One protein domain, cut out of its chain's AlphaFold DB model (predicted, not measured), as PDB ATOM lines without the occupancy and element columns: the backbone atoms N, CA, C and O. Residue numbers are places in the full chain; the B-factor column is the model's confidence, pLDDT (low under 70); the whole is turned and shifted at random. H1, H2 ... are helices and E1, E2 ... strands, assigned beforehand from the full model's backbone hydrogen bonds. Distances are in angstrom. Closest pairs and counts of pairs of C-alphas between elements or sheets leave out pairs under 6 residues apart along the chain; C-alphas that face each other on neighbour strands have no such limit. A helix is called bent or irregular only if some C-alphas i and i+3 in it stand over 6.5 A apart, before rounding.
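AT A GLANCE: This is residues 46 to 163 of the 167 residues of an uncharacterized protein of Anaerolineaceae bacterium (UniProt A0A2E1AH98). A twisted sheet of six strands has two helices, H1 and H2, packed over one face and touching each other, while its other face has no named helix over it. The long hairpin of E2 and E3 reaches with its link to one end of the elongated whole. The printed part has 118 residues, with E1, H1, E2, E3, H2, E4, E5 and E6 along it; the mixed sheet has the order E1, E2, E3, E4, E5, E6. The class is mixed, helices and strands, in two layers, helices on one face of a sheet. The whole is compact, with a radius of gyration of the C-alphas of 15.2 A and spans of 52 by 30 by 30 A.

HOW THE PARTS SIT: E1, residues 46 to 52, is an edge strand, antiparallel to E2, residues 66 to 81, with N 51 and O 74 at 2.8 A. E2 bends by 54 degrees at residue 70. H1, residues 54 to 60, is on the sheet at a height of 8.1 A over it; its closest C-alphas to E2 are those of Ser 57 and Ala 72, 5.7 A. E3, residues 91 to 100, forms a hairpin with E2, with N 95 and O 73 at 2.8 A. On the local plane H1 runs across E3 at 60.1 degrees, only just across. H2, residues 107 to 120, is on the same face as H1; they touch, Ala 59 and Ala 116 having the closest C-alphas, 5.7 A, at a steep tilt of 43 degrees, opposite ways. E4, residues 128 to 135, is parallel to E3 at 12 degrees, with N 98 and O 132 at 3.0 A. E3, H2 and E4 form a strand-helix-strand unit, parallel neighbour strands with a helix between, with a right-handed crossover. The closest C-alphas of H2 and E4 are those of Gln 114 and Leu 128, 5.8 A. E4, E5, residues 138 to 144, and E6, residues 153 to 158, form a meander, each strand the antiparallel neighbour of the one before; N 133 and O 140 are 2.8 A apart, as are N 156 and O 141. Every O i to N i+4 pair is within hydrogen-bond range in H1, and 8 of 10 in H2. H2 is only just irregular: C-alphas 116 and 119 are 6.9 A apart.

IN THESE COORDINATES: E1 begins at C-alpha 46, (-57.696, -20.043, -38.497), and spans 20.1 A. H1 spans 10.1 A, E2 41.0 A, E3 27.4 A and H2 20.9 A, from C-alpha 107 at (-31.190, -13.622, -53.782). E4 spans 19.7 A, E5 19.5 A and E6 14.9 A, ending at C-alpha 158, (-44.871, -11.128, -61.688).

THE WHOLE: The two C-alphas farthest apart, those of Gly 83 and Gln 103, are 52.8 A apart. The printed part has no cut, and no link is long. Mean pLDDT of the printed part is 81.0; residues 81 to 92, 122 to 127, 146 to 151 and 160 to 163 are under 70.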
ATOM      1  N   ILE A  46     -58.965 -20.669 -38.139       76.31
ATOM      2  CA  ILE A  46     -57.696 -20.043 -38.497       76.31
ATOM      3  C   ILE A  46     -57.989 -18.579 -38.802       76.31
ATOM      4  O   ILE A  46     -58.703 -18.284 -39.763       76.31
ATOM      5  N   THR A  47     -57.452 -17.680 -37.985       78.94
ATOM      6  CA  THR A  47     -57.592 -16.235 -38.171       78.94
ATOM      7  C   THR A  47     -56.252 -15.651 -38.583       78.94
ATOM      8  O   THR A  47     -55.236 -15.904 -37.943       78.94
ATOM      9  N   TYR A  48     -56.260 -14.854 -39.649       79.88
ATOM     10  CA  TYR A  48     -55.092 -14.105 -40.099       79.88
ATOM     11  C   TYR A  48     -55.244 -12.650 -39.676       79.88
ATOM     12  O   TYR A  48     -56.262 -12.024 -39.981       79.88
ATOM     13  N   GLN A  49     -54.240 -12.115 -38.993       81.50
ATOM     14  CA  GLN A  49     -54.192 -10.704 -38.615       81.50
ATOM     15  C   GLN A  49     -53.022 -10.040 -39.329       81.50
ATOM     16  O   GLN A  49     -51.913 -10.558 -39.274       81.50
ATOM     17  N   PHE A  50     -53.273  -8.910 -39.994       82.75
ATOM     18  CA  PHE A  50     -52.279  -8.150 -40.756       82.75
ATOM     19  C   PHE A  50     -52.086  -6.779 -40.110       82.75
ATOM     20  O   PHE A  50     -53.063  -6.078 -39.840       82.75
ATOM     21  N   VAL A  51     -50.836  -6.396 -39.858       85.12
ATOM     22  CA  VAL A  51     -50.469  -5.127 -39.222       85.12
ATOM     23  C   VAL A  51     -49.268  -4.531 -39.948       85.12
ATOM     24  O   VAL A  51     -48.237  -5.188 -40.077       85.12
ATOM     25  N   HIS A  52     -49.394  -3.281 -40.400       88.00
ATOM     26  CA  HIS A  52     -48.251  -2.516 -40.904       88.00
ATOM     27  C   HIS A  52     -47.226  -2.314 -39.785       88.00
ATOM     28  O   HIS A  52     -47.593  -1.958 -38.662       88.00
ATOM     29  N   ASP A  53     -45.952  -2.558 -40.083       88.00
ATOM     30  CA  ASP A  53     -44.886  -2.577 -39.087       88.00
ATOM     31  C   ASP A  53     -43.754  -1.608 -39.460       88.00
ATOM     32  O   ASP A  53     -42.841  -1.923 -40.226       88.00
ATOM     33  N   ASP A  54     -43.806  -0.413 -38.867       91.00
ATOM     34  CA  ASP A  54     -42.813   0.645 -39.073       91.00
ATOM     35  C   ASP A  54     -41.394   0.224 -38.657       91.00
ATOM     36  O   ASP A  54     -40.413   0.773 -39.167       91.00
ATOM     37  N   TYR A  55     -41.251  -0.730 -37.728       89.12
ATOM     38  CA  TYR A  55     -39.933  -1.201 -37.303       89.12
ATOM     39  C   TYR A  55     -39.264  -2.022 -38.400       89.12
ATOM     40  O   TYR A  55     -38.068  -1.842 -38.639       89.12
ATOM     41  N   ILE A  56     -40.034  -2.861 -39.104       90.25
ATOM     42  CA  ILE A  56     -39.539  -3.597 -40.272       90.25
ATOM     43  C   ILE A  56     -39.091  -2.614 -41.346       90.25
ATOM     44  O   ILE A  56     -37.967  -2.733 -41.830       90.25
ATOM     45  N   SER A  57     -39.934  -1.628 -41.676       92.44
ATOM     46  CA  SER A  57     -39.627  -0.614 -42.691       92.44
ATOM     47  C   SER A  57     -38.296   0.079 -42.403       92.44
ATOM     48  O   SER A  57     -37.406   0.083 -43.250       92.44
ATOM     49  N   ARG A  58     -38.093   0.559 -41.170       93.62
ATOM     50  CA  ARG A  58     -36.839   1.221 -40.764       93.62
ATOM     51  C   ARG A  58     -35.622   0.299 -40.784       93.62
ATOM     52  O   ARG A  58     -34.512   0.754 -41.058       93.62
ATOM     53  N   ALA A  59     -35.801  -0.980 -40.459       91.50
ATOM     54  CA  ALA A  59     -34.700  -1.936 -40.476       91.50
ATOM     55  C   ALA A  59     -34.204  -2.197 -41.902       91.50
ATOM     56  O   ALA A  59     -32.996  -2.261 -42.127       91.50
ATOM     57  N   ILE A  60     -35.120  -2.293 -42.870       93.50
ATOM     58  CA  ILE A  60     -34.769  -2.610 -44.258       93.50
ATOM     59  C   ILE A  60     -34.408  -1.393 -45.116       93.50
ATOM     60  O   ILE A  60     -33.742  -1.562 -46.132       93.50
ATOM     61  N   GLU A  61     -34.779  -0.176 -44.705       95.06
ATOM     62  CA  GLU A  61     -34.393   1.079 -45.379       95.06
ATOM     63  C   GLU A  61     -32.873   1.237 -45.548       95.06
ATOM     64  O   GLU A  61     -32.423   1.876 -46.494       95.06
ATOM     65  N   ASN A  62     -32.078   0.652 -44.647       92.81
ATOM     66  CA  ASN A  62     -30.616   0.764 -44.662       92.81
ATOM     67  C   ASN A  62     -29.915  -0.373 -45.426       92.81
ATOM     68  O   ASN A  62     -28.684  -0.423 -45.447       92.81
ATOM     69  N   VAL A  63     -30.665  -1.306 -46.020       95.25
ATOM     70  CA  VAL A  63     -30.082  -2.411 -46.787       95.25
ATOM     71  C   VAL A  63     -29.593  -1.897 -48.140       95.25
ATOM     72  O   VAL A  63     -30.315  -1.217 -48.865       95.25
ATOM     73  N   GLU A  64     -28.351  -2.234 -48.492       95.62
ATOM     74  CA  GLU A  64     -27.740  -1.804 -49.750       95.62
ATOM     75  C   GLU A  64     -28.595  -2.220 -50.958       95.62
ATOM     76  O   GLU A  64     -29.003  -3.375 -51.099       95.62
ATOM     77  N   GLY A  65     -28.865  -1.256 -51.841       92.25
ATOM     78  CA  GLY A  65     -29.659  -1.469 -53.046       92.25
ATOM     79  C   GLY A  65     -31.164  -1.259 -52.885       92.25
ATOM     80  O   GLY A  65     -31.861  -1.249 -53.902       92.25
ATOM     81  N   VAL A  66     -31.661  -1.056 -51.659       95.25
ATOM     82  CA  VAL A  66     -33.031  -0.589 -51.404       95.25
ATOM     83  C   VAL A  66     -33.101   0.914 -51.656       95.25
ATOM     84  O   VAL A  66     -32.369   1.694 -51.056       95.25
ATOM     85  N   GLU A  67     -33.987   1.323 -52.558       95.06
ATOM     86  CA  GLU A  67     -34.230   2.733 -52.886       95.06
ATOM     87  C   GLU A  67     -35.409   3.300 -52.088       95.06
ATOM     88  O   GLU A  67     -35.402   4.470 -51.708       95.06
ATOM     89  N   ALA A  68     -36.433   2.478 -51.840       93.12
ATOM     90  CA  ALA A  68     -37.594   2.846 -51.037       93.12
ATOM     91  C   ALA A  68     -38.309   1.609 -50.481       93.12
ATOM     92  O   ALA A  68     -38.359   0.562 -51.129       93.12
ATOM     93  N   VAL A  69     -38.948   1.754 -49.323       92.62
ATOM     94  CA  VAL A  69     -39.894   0.768 -48.785       92.62
ATOM     95  C   VAL A  69     -41.303   1.256 -49.091       92.62
ATOM     96  O   VAL A  69     -41.675   2.359 -48.704       92.62
ATOM     97  N   LEU A  70     -42.074   0.462 -49.833       90.00
ATOM     98  CA  LEU A  70     -43.467   0.788 -50.146       90.00
ATOM     99  C   LEU A  70     -44.386   0.366 -49.008       90.00
ATOM    100  O   LEU A  70     -45.300   1.103 -48.653       90.00
ATOM    101  N   ASP A  71     -44.151  -0.834 -48.485       89.88
ATOM    102  CA  ASP A  71     -44.946  -1.406 -47.413       89.88
ATOM    103  C   ASP A  71     -44.175  -2.520 -46.697       89.88
ATOM    104  O   ASP A  71     -43.380  -3.240 -47.309       89.88
ATOM    105  N   ALA A  72     -44.444  -2.681 -45.410       89.50
ATOM    106  CA  ALA A  72     -43.991  -3.801 -44.610       89.50
ATOM    107  C   ALA A  72     -45.142  -4.241 -43.707       89.50
ATOM    108  O   ALA A  72     -45.540  -3.540 -42.775       89.50
ATOM    109  N   VAL A  73     -45.679  -5.420 -43.997       87.62
ATOM    110  CA  VAL A  73     -46.809  -5.996 -43.278       87.62
ATOM    111  C   VAL A  73     -46.320  -7.205 -42.516       87.62
ATOM    112  O   VAL A  73     -45.845  -8.183 -43.092       87.62
ATOM    113  N   ARG A  74     -46.490  -7.161 -41.202       85.88
ATOM    114  CA  ARG A  74     -46.401  -8.347 -40.366       85.88
ATOM    115  C   ARG A  74     -47.767  -9.001 -40.312       85.88
ATOM    116  O   ARG A  74     -48.776  -8.317 -40.133       85.88
ATOM    117  N   TYR A  75     -47.805 -10.319 -40.412       82.75
ATOM    118  CA  TYR A  75     -49.020 -11.064 -40.148       82.75
ATOM    119  C   TYR A  75     -48.752 -12.256 -39.245       82.75
ATOM    120  O   TYR A  75     -47.653 -12.811 -39.222       82.75
ATOM    121  N   TRP A  76     -49.765 -12.627 -38.472       80.94
ATOM    122  CA  TRP A  76     -49.737 -13.848 -37.686       80.94
ATOM    123  C   TRP A  76     -51.013 -14.647 -37.869       80.94
ATOM    124  O   TRP A  76     -52.061 -14.126 -38.266       80.94
ATOM    125  N   THR A  77     -50.875 -15.943 -37.622       76.12
ATOM    126  CA  THR A  77     -51.963 -16.907 -37.729       76.12
ATOM    127  C   THR A  77     -52.337 -17.379 -36.334       76.12
ATOM    128  O   THR A  77     -51.536 -18.043 -35.681       76.12
ATOM    129  N   ASP A  78     -53.548 -17.053 -35.893       73.31
ATOM    130  CA  ASP A  78     -54.124 -17.600 -34.668       73.31
ATOM    131  C   ASP A  78     -54.941 -18.845 -35.027       73.31
ATOM    132  O   ASP A  78     -55.844 -18.788 -35.869       73.31
ATOM    133  N   VAL A  79     -54.609 -19.983 -34.414       71.19
ATOM    134  CA  VAL A  79     -55.337 -21.245 -34.595       71.19
ATOM    135  C   VAL A  79     -56.112 -21.555 -33.320       71.19
ATOM    136  O   VAL A  79     -55.576 -22.109 -32.359       71.19
ATOM    137  N   ASP A  80     -57.398 -21.220 -33.327       71.94
ATOM    138  CA  ASP A  80     -58.298 -21.512 -32.219       71.94
ATOM    139  C   ASP A  80     -58.861 -22.929 -32.365       71.94
ATOM    140  O   ASP A  80     -59.707 -23.193 -33.230       71.94
ATOM    141  N   TYR A  81     -58.423 -23.850 -31.498       69.94
ATOM    142  CA  TYR A  81     -59.081 -25.147 -31.351       69.94
ATOM    143  C   TYR A  81     -60.231 -25.027 -30.347       69.94
ATOM    144  O   TYR A  81     -60.031 -24.637 -29.188       69.94
ATOM    145  N   PRO A  82     -61.455 -25.394 -30.739       64.88
ATOM    146  CA  PRO A  82     -62.577 -25.297 -29.820       64.88
ATOM    147  C   PRO A  82     -62.415 -26.250 -28.627       64.88
ATOM    148  O   PRO A  82     -61.922 -27.369 -28.757       64.88
ATOM    149  N   GLY A  83     -62.824 -25.775 -27.447       67.50
ATOM    150  CA  GLY A  83     -62.488 -26.385 -26.155       67.50
ATOM    151  C   GLY A  83     -61.404 -25.633 -25.371       67.50
ATOM    152  O   GLY A  83     -61.017 -26.096 -24.303       67.50
ATOM    153  N   GLY A  84     -60.935 -24.480 -25.867       61.62
ATOM    154  CA  GLY A  84     -59.943 -23.643 -25.179       61.62
ATOM    155  C   GLY A  84     -58.504 -24.142 -25.323       61.62
ATOM    156  O   GLY A  84     -57.622 -23.674 -24.607       61.62
ATOM    157  N   LEU A  85     -58.259 -25.078 -26.246       56.25
ATOM    158  CA  LEU A  85     -56.921 -25.510 -26.642       56.25
ATOM    159  C   LEU A  85     -56.327 -24.455 -27.582       56.25
ATOM    160  O   LEU A  85     -56.291 -24.618 -28.795       56.25
ATOM    161  N   VAL A  86     -55.884 -23.333 -27.022       57.00
ATOM    162  CA  VAL A  86     -55.058 -22.384 -27.771       57.00
ATOM    163  C   VAL A  86     -53.675 -23.017 -27.880       57.00
ATOM    164  O   VAL A  86     -52.980 -23.153 -26.874       57.00
ATOM    165  N   VAL A  87     -53.296 -23.471 -29.074       56.53
ATOM    166  CA  VAL A  87     -51.906 -23.847 -29.349       56.53
ATOM    167  C   VAL A  87     -51.176 -22.535 -29.638       56.53
ATOM    168  O   VAL A  87     -51.508 -21.891 -30.629       56.53
ATOM    169  N   PRO A  88     -50.218 -22.097 -28.800       52.94
ATOM    170  CA  PRO A  88     -49.503 -20.836 -28.988       52.94
ATOM    171  C   PRO A  88     -48.439 -20.949 -30.094       52.94
ATOM    172  O   PRO A  88     -47.322 -20.465 -29.949       52.94
ATOM    173  N   GLU A  89     -48.762 -21.611 -31.204       53.81
ATOM    174  CA  GLU A  89     -47.962 -21.551 -32.422       53.81
ATOM    175  C   GLU A  89     -48.366 -20.286 -33.178       53.81
ATOM    176  O   GLU A  89     -49.081 -20.318 -34.176       53.81
ATOM    177  N   GLN A  90     -47.932 -19.138 -32.655       57.28
ATOM    178  CA  GLN A  90     -48.009 -17.889 -33.396       57.28
ATOM    179  C   GLN A  90     -46.915 -17.916 -34.459       57.28
ATOM    180  O   GLN A  90     -45.744 -17.635 -34.203       57.28
ATOM    181  N   TYR A  91     -47.302 -18.311 -35.667       59.69
ATOM    182  CA  TYR A  91     -46.474 -18.123 -36.847       59.69
ATOM    183  C   TYR A  91     -46.450 -16.630 -37.147       59.69
ATOM    184  O   TYR A  91     -47.421 -16.098 -37.677       59.69
ATOM    185  N   PHE A  92     -45.374 -15.957 -36.757       67.69
ATOM    186  CA  PHE A  92     -45.088 -14.603 -37.208       67.69
ATOM    187  C   PHE A  92     -44.405 -14.699 -38.562       67.69
ATOM    188  O   PHE A  92     -43.391 -15.372 -38.684       67.69
ATOM    189  N   ASP A  93     -44.977 -14.050 -39.564       80.44
ATOM    190  CA  ASP A  93     -44.382 -13.902 -40.883       80.44
ATOM    191  C   ASP A  93     -44.426 -12.411 -41.258       80.44
ATOM    192  O   ASP A  93     -45.308 -11.657 -40.832       80.44
ATOM    193  N   ALA A  94     -43.484 -11.980 -42.090       85.00
ATOM    194  CA  ALA A  94     -43.498 -10.650 -42.691       85.00
ATOM    195  C   ALA A  94     -43.588 -10.737 -44.219       85.00
ATOM    196  O   ALA A  94     -43.015 -11.639 -44.845       85.00
ATOM    197  N   ILE A  95     -44.296  -9.774 -44.805       88.75
ATOM    198  CA  ILE A  95     -44.356  -9.495 -46.237       88.75
ATOM    199  C   ILE A  95     -43.854  -8.074 -46.435       88.75
ATOM    200  O   ILE A  95     -44.383  -7.146 -45.827       88.75
ATOM    201  N   VAL A  96     -42.851  -7.892 -47.289       91.62
ATOM    202  CA  VAL A  96     -42.316  -6.555 -47.577       91.62
ATOM    203  C   VAL A  96     -42.360  -6.250 -49.067       91.62
ATOM    204  O   VAL A  96     -42.079  -7.104 -49.912       91.62
ATOM    205  N   HIS A  97     -42.711  -5.009 -49.378       92.00
ATOM    206  CA  HIS A  97     -42.722  -4.428 -50.711       92.00
ATOM    207  C   HIS A  97     -41.632  -3.368 -50.766       92.00
ATOM    208  O   HIS A  97     -41.742  -2.323 -50.125       92.00
ATOM    209  N   VAL A  98     -40.583  -3.621 -51.540       93.62
ATOM    210  CA  VAL A  98     -39.426  -2.725 -51.625       93.62
ATOM    211  C   VAL A  98     -39.103  -2.386 -53.072       93.62
ATOM    212  O   VAL A  98     -39.191  -3.224 -53.974       93.62
ATOM    213  N   VAL A  99     -38.736  -1.130 -53.296       93.44
ATOM    214  CA  VAL A  99     -38.138  -0.662 -54.542       93.44
ATOM    215  C   VAL A  99     -36.635  -0.851 -54.430       93.44
ATOM    216  O   VAL A  99     -36.030  -0.413 -53.452       93.44
ATOM    217  N   VAL A 100     -36.041  -1.515 -55.416       95.00
ATOM    218  CA  VAL A 100     -34.604  -1.808 -55.459       95.00
ATOM    219  C   VAL A 100     -34.013  -1.403 -56.800       95.00
ATOM    220  O   VAL A 100     -34.712  -1.377 -57.818       95.00
ATOM    221  N   CYS A 101     -32.707  -1.149 -56.818       93.38
ATOM    222  CA  CYS A 101     -31.984  -0.891 -58.057       93.38
ATOM    223  C   CYS A 101     -32.070  -2.107 -59.011       93.38
ATOM    224  O   CYS A 101     -32.110  -3.255 -58.563       93.38
ATOM    225  N   GLU A 102     -32.061  -1.909 -60.338       90.69
ATOM    226  CA  GLU A 102     -32.231  -3.023 -61.299       90.69
ATOM    227  C   GLU A 102     -31.161  -4.122 -61.162       90.69
ATOM    228  O   GLU A 102     -31.451  -5.301 -61.367       90.69
ATOM    229  N   GLN A 103     -29.939  -3.745 -60.782       93.25
ATOM    230  CA  GLN A 103     -28.819  -4.669 -60.561       93.25
ATOM    231  C   GLN A 103     -28.899  -5.381 -59.202       93.25
ATOM    232  O   GLN A 103     -28.241  -6.397 -58.995       93.25
ATOM    233  N   CYS A 104     -29.721  -4.861 -58.293       91.81
ATOM    234  CA  CYS A 104     -29.893  -5.341 -56.932       91.81
ATOM    235  C   CYS A 104     -30.963  -6.444 -56.838       91.81
ATOM    236  O   CYS A 104     -31.149  -7.036 -55.778       91.81
ATOM    237  N   ILE A 105     -31.667  -6.764 -57.932       89.81
ATOM    238  CA  ILE A 105     -32.640  -7.862 -57.952       89.81
ATOM    239  C   ILE A 105     -31.907  -9.209 -57.897       89.81
ATOM    240  O   ILE A 105     -31.543  -9.798 -58.917       89.81
ATOM    241  N   SER A 106     -31.670  -9.690 -56.681       92.12
ATOM    242  CA  SER A 106     -30.872 -10.883 -56.423       92.12
ATOM    243  C   SER A 106     -31.289 -11.580 -55.131       92.12
ATOM    244  O   SER A 106     -31.815 -10.956 -54.209       92.12
ATOM    245  N   SER A 107     -30.992 -12.878 -55.030       90.06
ATOM    246  CA  SER A 107     -31.190 -13.622 -53.782       90.06
ATOM    247  C   SER A 107     -30.315 -13.095 -52.639       90.06
ATOM    248  O   SER A 107     -30.742 -13.144 -51.495       90.06
ATOM    249  N   SER A 108     -29.136 -12.525 -52.927       92.06
ATOM    250  CA  SER A 108     -28.272 -11.918 -51.901       92.06
ATOM    251  C   SER A 108     -28.900 -10.685 -51.253       92.06
ATOM    252  O   SER A 108     -28.802 -10.518 -50.043       92.06
ATOM    253  N   THR A 109     -29.593  -9.844 -52.025       93.81
ATOM    254  CA  THR A 109     -30.333  -8.702 -51.464       93.81
ATOM    255  C   THR A 109     -31.532  -9.182 -50.645       93.81
ATOM    256  O   THR A 109     -31.814  -8.628 -49.586       93.81
ATOM    257  N   ALA A 110     -32.205 -10.252 -51.082       91.19
ATOM    258  CA  ALA A 110     -33.272 -10.886 -50.306       91.19
ATOM    259  C   ALA A 110     -32.760 -11.458 -48.968       91.19
ATOM    260  O   ALA A 110     -33.414 -11.302 -47.935       91.19
ATOM    261  N   ASP A 111     -31.567 -12.056 -48.962       90.75
ATOM    262  CA  ASP A 111     -30.906 -12.536 -47.744       90.75
ATOM    263  C   ASP A 111     -30.511 -11.381 -46.812       90.75
ATOM    264  O   ASP A 111     -30.792 -11.446 -45.617       90.75
ATOM    265  N   ALA A 112     -29.961 -10.284 -47.343       92.19
ATOM    266  CA  ALA A 112     -29.618  -9.102 -46.550       92.19
ATOM    267  C   ALA A 112     -30.850  -8.462 -45.882       92.19
ATOM    268  O   ALA A 112     -30.806  -8.077 -44.713       92.19
ATOM    269  N   LEU A 113     -31.985  -8.404 -46.587       91.69
ATOM    270  CA  LEU A 113     -33.260  -7.962 -46.011       91.69
ATOM    271  C   LEU A 113     -33.720  -8.875 -44.877       91.69
ATOM    272  O   LEU A 113     -34.152  -8.400 -43.828       91.69
ATOM    273  N   GLN A 114     -33.604 -10.189 -45.062       88.25
ATOM    274  CA  GLN A 114     -33.908 -11.145 -44.006       88.25
ATOM    275  C   GLN A 114     -33.003 -10.940 -42.785       88.25
ATOM    276  O   GLN A 114     -33.501 -11.004 -41.659       88.25
ATOM    277  N   GLU A 115     -31.704 -10.722 -42.989       88.69
ATOM    278  CA  GLU A 115     -30.737 -10.471 -41.916       88.69
ATOM    279  C   GLU A 115     -31.023  -9.164 -41.173       88.69
ATOM    280  O   GLU A 115     -30.876  -9.128 -39.955       88.69
ATOM    281  N   ALA A 116     -31.499  -8.123 -41.862       90.06
ATOM    282  CA  ALA A 116     -31.898  -6.862 -41.236       90.06
ATOM    283  C   ALA A 116     -33.152  -7.000 -40.357       90.06
ATOM    284  O   ALA A 116     -33.256  -6.360 -39.312       90.06
ATOM    285  N   ILE A 117     -34.098  -7.854 -40.757       86.56
ATOM    286  CA  ILE A 117     -35.346  -8.089 -40.015       86.56
ATOM    287  C   ILE A 117     -35.141  -9.063 -38.849       86.56
ATOM    288  O   ILE A 117     -35.821  -8.955 -37.831       86.56
ATOM    289  N   TRP A 118     -34.200 -10.004 -38.972       83.75
ATOM    290  CA  TRP A 118     -33.982 -11.076 -37.994       83.75
ATOM    291  C   TRP A 118     -33.858 -10.600 -36.530       83.75
ATOM    292  O   TRP A 118     -34.477 -11.220 -35.668       83.75
ATOM    293  N   PRO A 119     -33.141  -9.503 -36.203       84.62
ATOM    294  CA  PRO A 119     -33.004  -9.023 -34.828       84.62
ATOM    295  C   PRO A 119     -34.284  -8.432 -34.224       84.62
ATOM    296  O   PRO A 119     -34.339  -8.250 -33.010       84.62
ATOM    297  N   LEU A 120     -35.286  -8.087 -35.043       81.06
ATOM    298  CA  LEU A 120     -36.543  -7.496 -34.568       81.06
ATOM    299  C   LEU A 120     -37.471  -8.523 -33.915       81.06
ATOM    300  O   LEU A 120     -38.402  -8.143 -33.205       81.06
ATOM    301  N   TYR A 121     -37.234  -9.810 -34.161       73.31
ATOM    302  CA  TYR A 121     -38.091 -10.887 -33.697       73.31
ATOM    303  C   TYR A 121     -37.376 -11.771 -32.680       73.31
ATOM    304  O   TYR A 121     -36.166 -11.992 -32.749       73.31
ATOM    305  N   GLU A 122     -38.133 -12.277 -31.704       63.59
ATOM    306  CA  GLU A 122     -37.603 -13.233 -30.735       63.59
ATOM    307  C   GLU A 122     -37.079 -14.492 -31.454       63.59
ATOM    308  O   GLU A 122     -37.625 -14.870 -32.491       63.59
ATOM    309  N   PRO A 123     -36.070 -15.197 -30.905       56.97
ATOM    310  CA  PRO A 123     -35.396 -16.334 -31.555       56.97
ATOM    311  C   PRO A 123     -36.299 -17.515 -31.972       56.97
ATOM    312  O   PRO A 123     -35.821 -18.443 -32.623       56.97
ATOM    313  N   ASN A 124     -37.587 -17.479 -31.624       52.94
ATOM    314  CA  ASN A 124     -38.585 -18.505 -31.923       52.94
ATOM    315  C   ASN A 124     -39.654 -18.039 -32.935       52.94
ATOM    316  O   ASN A 124     -40.558 -18.807 -33.259       52.94
ATOM    317  N   MET A 125     -39.582 -16.795 -33.411       59.44
ATOM    318  CA  MET A 125     -40.529 -16.212 -34.361       59.44
ATOM    319  C   MET A 125     -39.994 -16.366 -35.790       59.44
ATOM    320  O   MET A 125     -38.805 -16.177 -36.055       59.44
ATOM    321  N   ILE A 126     -40.860 -16.794 -36.706       57.81
ATOM    322  CA  ILE A 126     -40.476 -17.138 -38.077       57.81
ATOM    323  C   ILE A 126     -40.173 -15.858 -38.878       57.81
ATOM    324  O   ILE A 126     -40.654 -14.767 -38.589       57.81
ATOM    325  N   GLY A 127     -39.224 -15.987 -39.808       67.12
ATOM    326  CA  GLY A 127     -38.617 -14.877 -40.538       67.12
ATOM    327  C   GLY A 127     -39.473 -14.307 -41.672       67.12
ATOM    328  O   GLY A 127     -40.667 -14.551 -41.800       67.12
ATOM    329  N   LEU A 128     -38.824 -13.537 -42.542       76.00
ATOM    330  CA  LEU A 128     -39.423 -12.907 -43.710       76.00
ATOM    331  C   LEU A 128     -39.921 -13.998 -44.667       76.00
ATOM    332  O   LEU A 128     -39.132 -14.798 -45.179       76.00
ATOM    333  N   ARG A 129     -41.237 -14.057 -44.891       84.31
ATOM    334  CA  ARG A 129     -41.865 -15.106 -45.704       84.31
ATOM    335  C   ARG A 129     -41.787 -14.777 -47.179       84.31
ATOM    336  O   ARG A 129     -41.514 -15.656 -47.996       84.31
ATOM    337  N   ARG A 130     -42.071 -13.518 -47.500       89.25
ATOM    338  CA  ARG A 130     -42.182 -13.050 -48.870       89.25
ATOM    339  C   ARG A 130     -41.622 -11.651 -49.023       89.25
ATOM    340  O   ARG A 130     -41.871 -10.769 -48.204       89.25
ATOM    341  N   ILE A 131     -40.921 -11.455 -50.127       89.12
ATOM    342  CA  ILE A 131     -40.395 -10.163 -50.539       89.12
ATOM    343  C   ILE A 131     -40.872  -9.884 -51.950       89.12
ATOM    344  O   ILE A 131     -40.782 -10.753 -52.816       89.12
ATOM    345  N   TYR A 132     -41.331  -8.666 -52.195       91.81
ATOM    346  CA  TYR A 132     -41.595  -8.188 -53.540       91.81
ATOM    347  C   TYR A 132     -40.608  -7.079 -53.880       91.81
ATOM    348  O   TYR A 132     -40.643  -5.997 -53.294       91.81
ATOM    349  N   PHE A 133     -39.735  -7.363 -54.840       91.81
ATOM    350  CA  PHE A 133     -38.826  -6.397 -55.436       91.81
ATOM    351  C   PHE A 133     -39.496  -5.711 -56.601       91.81
ATOM    352  O   PHE A 133     -39.919  -6.373 -57.544       91.81
ATOM    353  N   ARG A 134     -39.532  -4.384 -56.562       89.50
ATOM    354  CA  ARG A 134     -39.893  -3.554 -57.703       89.50
ATOM    355  C   ARG A 134     -38.648  -2.836 -58.214       89.50
ATOM    356  O   ARG A 134     -38.063  -2.051 -57.483       89.50
ATOM    357  N   ALA A 135     -38.290  -3.050 -59.476       84.31
ATOM    358  CA  ALA A 135     -37.277  -2.245 -60.161       84.31
ATOM    359  C   ALA A 135     -37.817  -1.828 -61.531       84.31
ATOM    360  O   ALA A 135     -38.098  -2.668 -62.393       84.31
ATOM    361  N   GLY A 136     -38.052  -0.528 -61.713       83.81
ATOM    362  CA  GLY A 136     -38.731  -0.010 -62.900       83.81
ATOM    363  C   GLY A 136     -40.132  -0.618 -63.081       83.81
ATOM    364  O   GLY A 136     -41.033  -0.389 -62.269       83.81
ATOM    365  N   GLN A 137     -40.317  -1.383 -64.165       84.25
ATOM    366  CA  GLN A 137     -41.573  -2.083 -64.496       84.25
ATOM    367  C   GLN A 137     -41.581  -3.570 -64.109       84.25
ATOM    368  O   GLN A 137     -42.567  -4.263 -64.358       84.25
ATOM    369  N   ARG A 138     -40.488  -4.081 -63.538       85.81
ATOM    370  CA  ARG A 138     -40.357  -5.488 -63.159       85.81
ATOM    371  C   ARG A 138     -40.728  -5.658 -61.700       85.81
ATOM    372  O   ARG A 138     -40.300  -4.867 -60.859       85.81
ATOM    373  N   ILE A 139     -41.502  -6.699 -61.416       87.88
ATOM    374  CA  ILE A 139     -41.800  -7.126 -60.054       87.88
ATOM    375  C   ILE A 139     -41.338  -8.566 -59.903       87.88
ATOM    376  O   ILE A 139     -41.768  -9.435 -60.660       87.88
ATOM    377  N   ILE A 140     -40.472  -8.819 -58.929       91.31
ATOM    378  CA  ILE A 140     -39.989 -10.161 -58.619       91.31
ATOM    379  C   ILE A 140     -40.386 -10.501 -57.192       91.31
ATOM    380  O   ILE A 140     -40.045  -9.792 -56.250       91.31
ATOM    381  N   GLN A 141     -41.125 -11.591 -57.054       93.19
ATOM    382  CA  GLN A 141     -41.503 -12.173 -55.781       93.19
ATOM    383  C   GLN A 141     -40.459 -13.212 -55.375       93.19
ATOM    384  O   GLN A 141     -40.126 -14.101 -56.160       93.19
ATOM    385  N   TYR A 142     -39.979 -13.108 -54.143       90.00
ATOM    386  CA  TYR A 142     -39.131 -14.095 -53.489       90.00
ATOM    387  C   TYR A 142     -39.941 -14.724 -52.359       90.00
ATOM    388  O   TYR A 142     -40.258 -14.055 -51.376       90.00
ATOM    389  N   ASP A 143     -40.289 -15.998 -52.505       90.12
ATOM    390  CA  ASP A 143     -40.937 -16.795 -51.467       90.12
ATOM    391  C   ASP A 143     -39.905 -17.638 -50.736       90.12
ATOM    392  O   ASP A 143     -39.111 -18.353 -51.349       90.12
ATOM    393  N   ARG A 144     -39.920 -17.596 -49.407       83.25
ATOM    394  CA  ARG A 144     -39.018 -18.426 -48.620       83.25
ATOM    395  C   ARG A 144     -39.461 -19.884 -48.698       83.25
ATOM    396  O   ARG A 144     -40.552 -20.240 -48.244       83.25
ATOM    397  N   THR A 145     -38.601 -20.750 -49.229       77.44
ATOM    398  CA  THR A 145     -38.859 -22.195 -49.241       77.44
ATOM    399  C   THR A 145     -38.633 -22.738 -47.834       77.44
ATOM    400  O   THR A 145     -37.498 -22.865 -47.385       77.44
ATOM    401  N   SER A 146     -39.713 -23.012 -47.104       61.03
ATOM    402  CA  SER A 146     -39.659 -23.622 -45.771       61.03
ATOM    403  C   SER A 146     -39.984 -25.112 -45.875       61.03
ATOM    404  O   SER A 146     -41.075 -25.548 -45.514       61.03
ATOM    405  N   ASP A 147     -39.063 -25.903 -46.431       57.06
ATOM    406  CA  ASP A 147     -39.159 -27.373 -46.428       57.06
ATOM    407  C   ASP A 147     -38.341 -28.019 -45.285       57.06
ATOM    408  O   ASP A 147     -38.212 -29.238 -45.208       57.06
ATOM    409  N   GLY A 148     -37.783 -27.203 -44.380       46.38
ATOM    410  CA  GLY A 148     -36.987 -27.641 -43.227       46.38
ATOM    411  C   GLY A 148     -35.577 -28.146 -43.562       46.38
ATOM    412  O   GLY A 148     -34.785 -28.353 -42.644       46.38
ATOM    413  N   ILE A 149     -35.231 -28.313 -44.847       45.34
ATOM    414  CA  ILE A 149     -33.954 -28.893 -45.302       45.34
ATOM    415  C   ILE A 149     -33.167 -27.899 -46.168       45.34
ATOM    416  O   ILE A 149     -31.934 -27.895 -46.137       45.34
ATOM    417  N   ARG A 150     -33.846 -27.024 -46.918       51.50
ATOM    418  CA  ARG A 150     -33.228 -26.048 -47.820       51.50
ATOM    419  C   ARG A 150     -33.578 -24.629 -47.389       51.50
ATOM    420  O   ARG A 150     -34.737 -24.239 -47.349       51.50
ATOM    421  N   ARG A 151     -32.549 -23.834 -47.093       65.62
ATOM    422  CA  ARG A 151     -32.672 -22.373 -47.004       65.62
ATOM    423  C   ARG A 151     -32.514 -21.816 -48.415       65.62
ATOM    424  O   ARG A 151     -31.518 -22.115 -49.068       65.62
ATOM    425  N   GLY A 152     -33.496 -21.060 -48.888       81.25
ATOM    426  CA  GLY A 152     -33.474 -20.481 -50.224       81.25
ATOM    427  C   GLY A 152     -34.739 -19.692 -50.537       81.25
ATOM    428  O   GLY A 152     -35.680 -19.650 -49.739       81.25
ATOM    429  N   TRP A 153     -34.731 -19.078 -51.714       87.94
ATOM    430  CA  TRP A 153     -35.850 -18.317 -52.246       87.94
ATOM    431  C   TRP A 153     -36.366 -18.977 -53.519       87.94
ATOM    432  O   TRP A 153     -35.600 -19.234 -54.450       87.94
ATOM    433  N   GLU A 154     -37.665 -19.228 -53.566       90.75
ATOM    434  CA  GLU A 154     -38.382 -19.476 -54.806       90.75
ATOM    435  C   GLU A 154     -38.668 -18.126 -55.463       90.75
ATOM    436  O   GLU A 154     -39.241 -17.228 -54.848       90.75
ATOM    437  N   VAL A 155     -38.212 -17.966 -56.704       90.62
ATOM    438  CA  VAL A 155     -38.246 -16.686 -57.414       90.62
ATOM    439  C   VAL A 155     -39.314 -16.739 -58.493       90.62
ATOM    440  O   VAL A 155     -39.245 -17.569 -59.399       90.62
ATOM    441  N   THR A 156     -40.280 -15.828 -58.418       92.44
ATOM    442  CA  THR A 156     -41.365 -15.701 -59.393       92.44
ATOM    443  C   THR A 156     -41.395 -14.284 -59.952       92.44
ATOM    444  O   THR A 156     -41.583 -13.323 -59.211       92.44
ATOM    445  N   GLU A 157     -41.238 -14.129 -61.266       89.31
ATOM    446  CA  GLU A 157     -41.447 -12.833 -61.925       89.31
ATOM    447  C   GLU A 157     -42.949 -12.606 -62.144       89.31
ATOM    448  O   GLU A 157     -43.645 -13.435 -62.735       89.31
ATOM    449  N   LEU A 158     -43.460 -11.489 -61.630       86.62
ATOM    450  CA  LEU A 158     -44.871 -11.128 -61.688       86.62
ATOM    451  C   LEU A 158     -45.123 -10.106 -62.792       86.62
ATOM    452  O   LEU A 158     -44.328  -9.203 -63.048       86.62
ATOM    453  N   SER A 159     -46.301 -10.195 -63.406       79.62
ATOM    454  CA  SER A 159     -46.761  -9.139 -64.304       79.62
ATOM    455  C   SER A 159     -47.194  -7.903 -63.502       79.62
ATOM    456  O   SER A 159     -47.812  -8.022 -62.444       79.62
ATOM    457  N   MET A 160     -46.968  -6.701 -64.034       66.69
ATOM    458  CA  MET A 160     -47.462  -5.448 -63.435       66.69
ATOM    459  C   MET A 160     -48.984  -5.444 -63.199       66.69
ATOM    460  O   MET A 160     -49.459  -4.828 -62.253       66.69
ATOM    461  N   ARG A 161     -49.764  -6.156 -64.028       67.19
ATOM    462  CA  ARG A 161     -51.230  -6.246 -63.877       67.19
ATOM    463  C   ARG A 161     -51.669  -7.077 -62.672       67.19
ATOM    464  O   ARG A 161     -52.779  -6.893 -62.194       67.19
ATOM    465  N   SER A 162     -50.825  -7.991 -62.205       56.88
ATOM    466  CA  SER A 162     -51.089  -8.822 -61.023       56.88
ATOM    467  C   SER A 162     -50.644  -8.167 -59.712       56.88
ATOM    468  O   SER A 162     -50.870  -8.743 -58.656       56.88
ATOM    469  N   PHE A 163     -50.018  -6.988 -59.772       54.88
ATOM    470  CA  PHE A 163     -49.404  -6.311 -58.627       54.88
ATOM    471  C   PHE A 163     -50.093  -4.981 -58.277       54.88
ATOM    472  O   PHE A 163     -49.480  -4.088 -57.703       54.88
TER     473      PHE A 163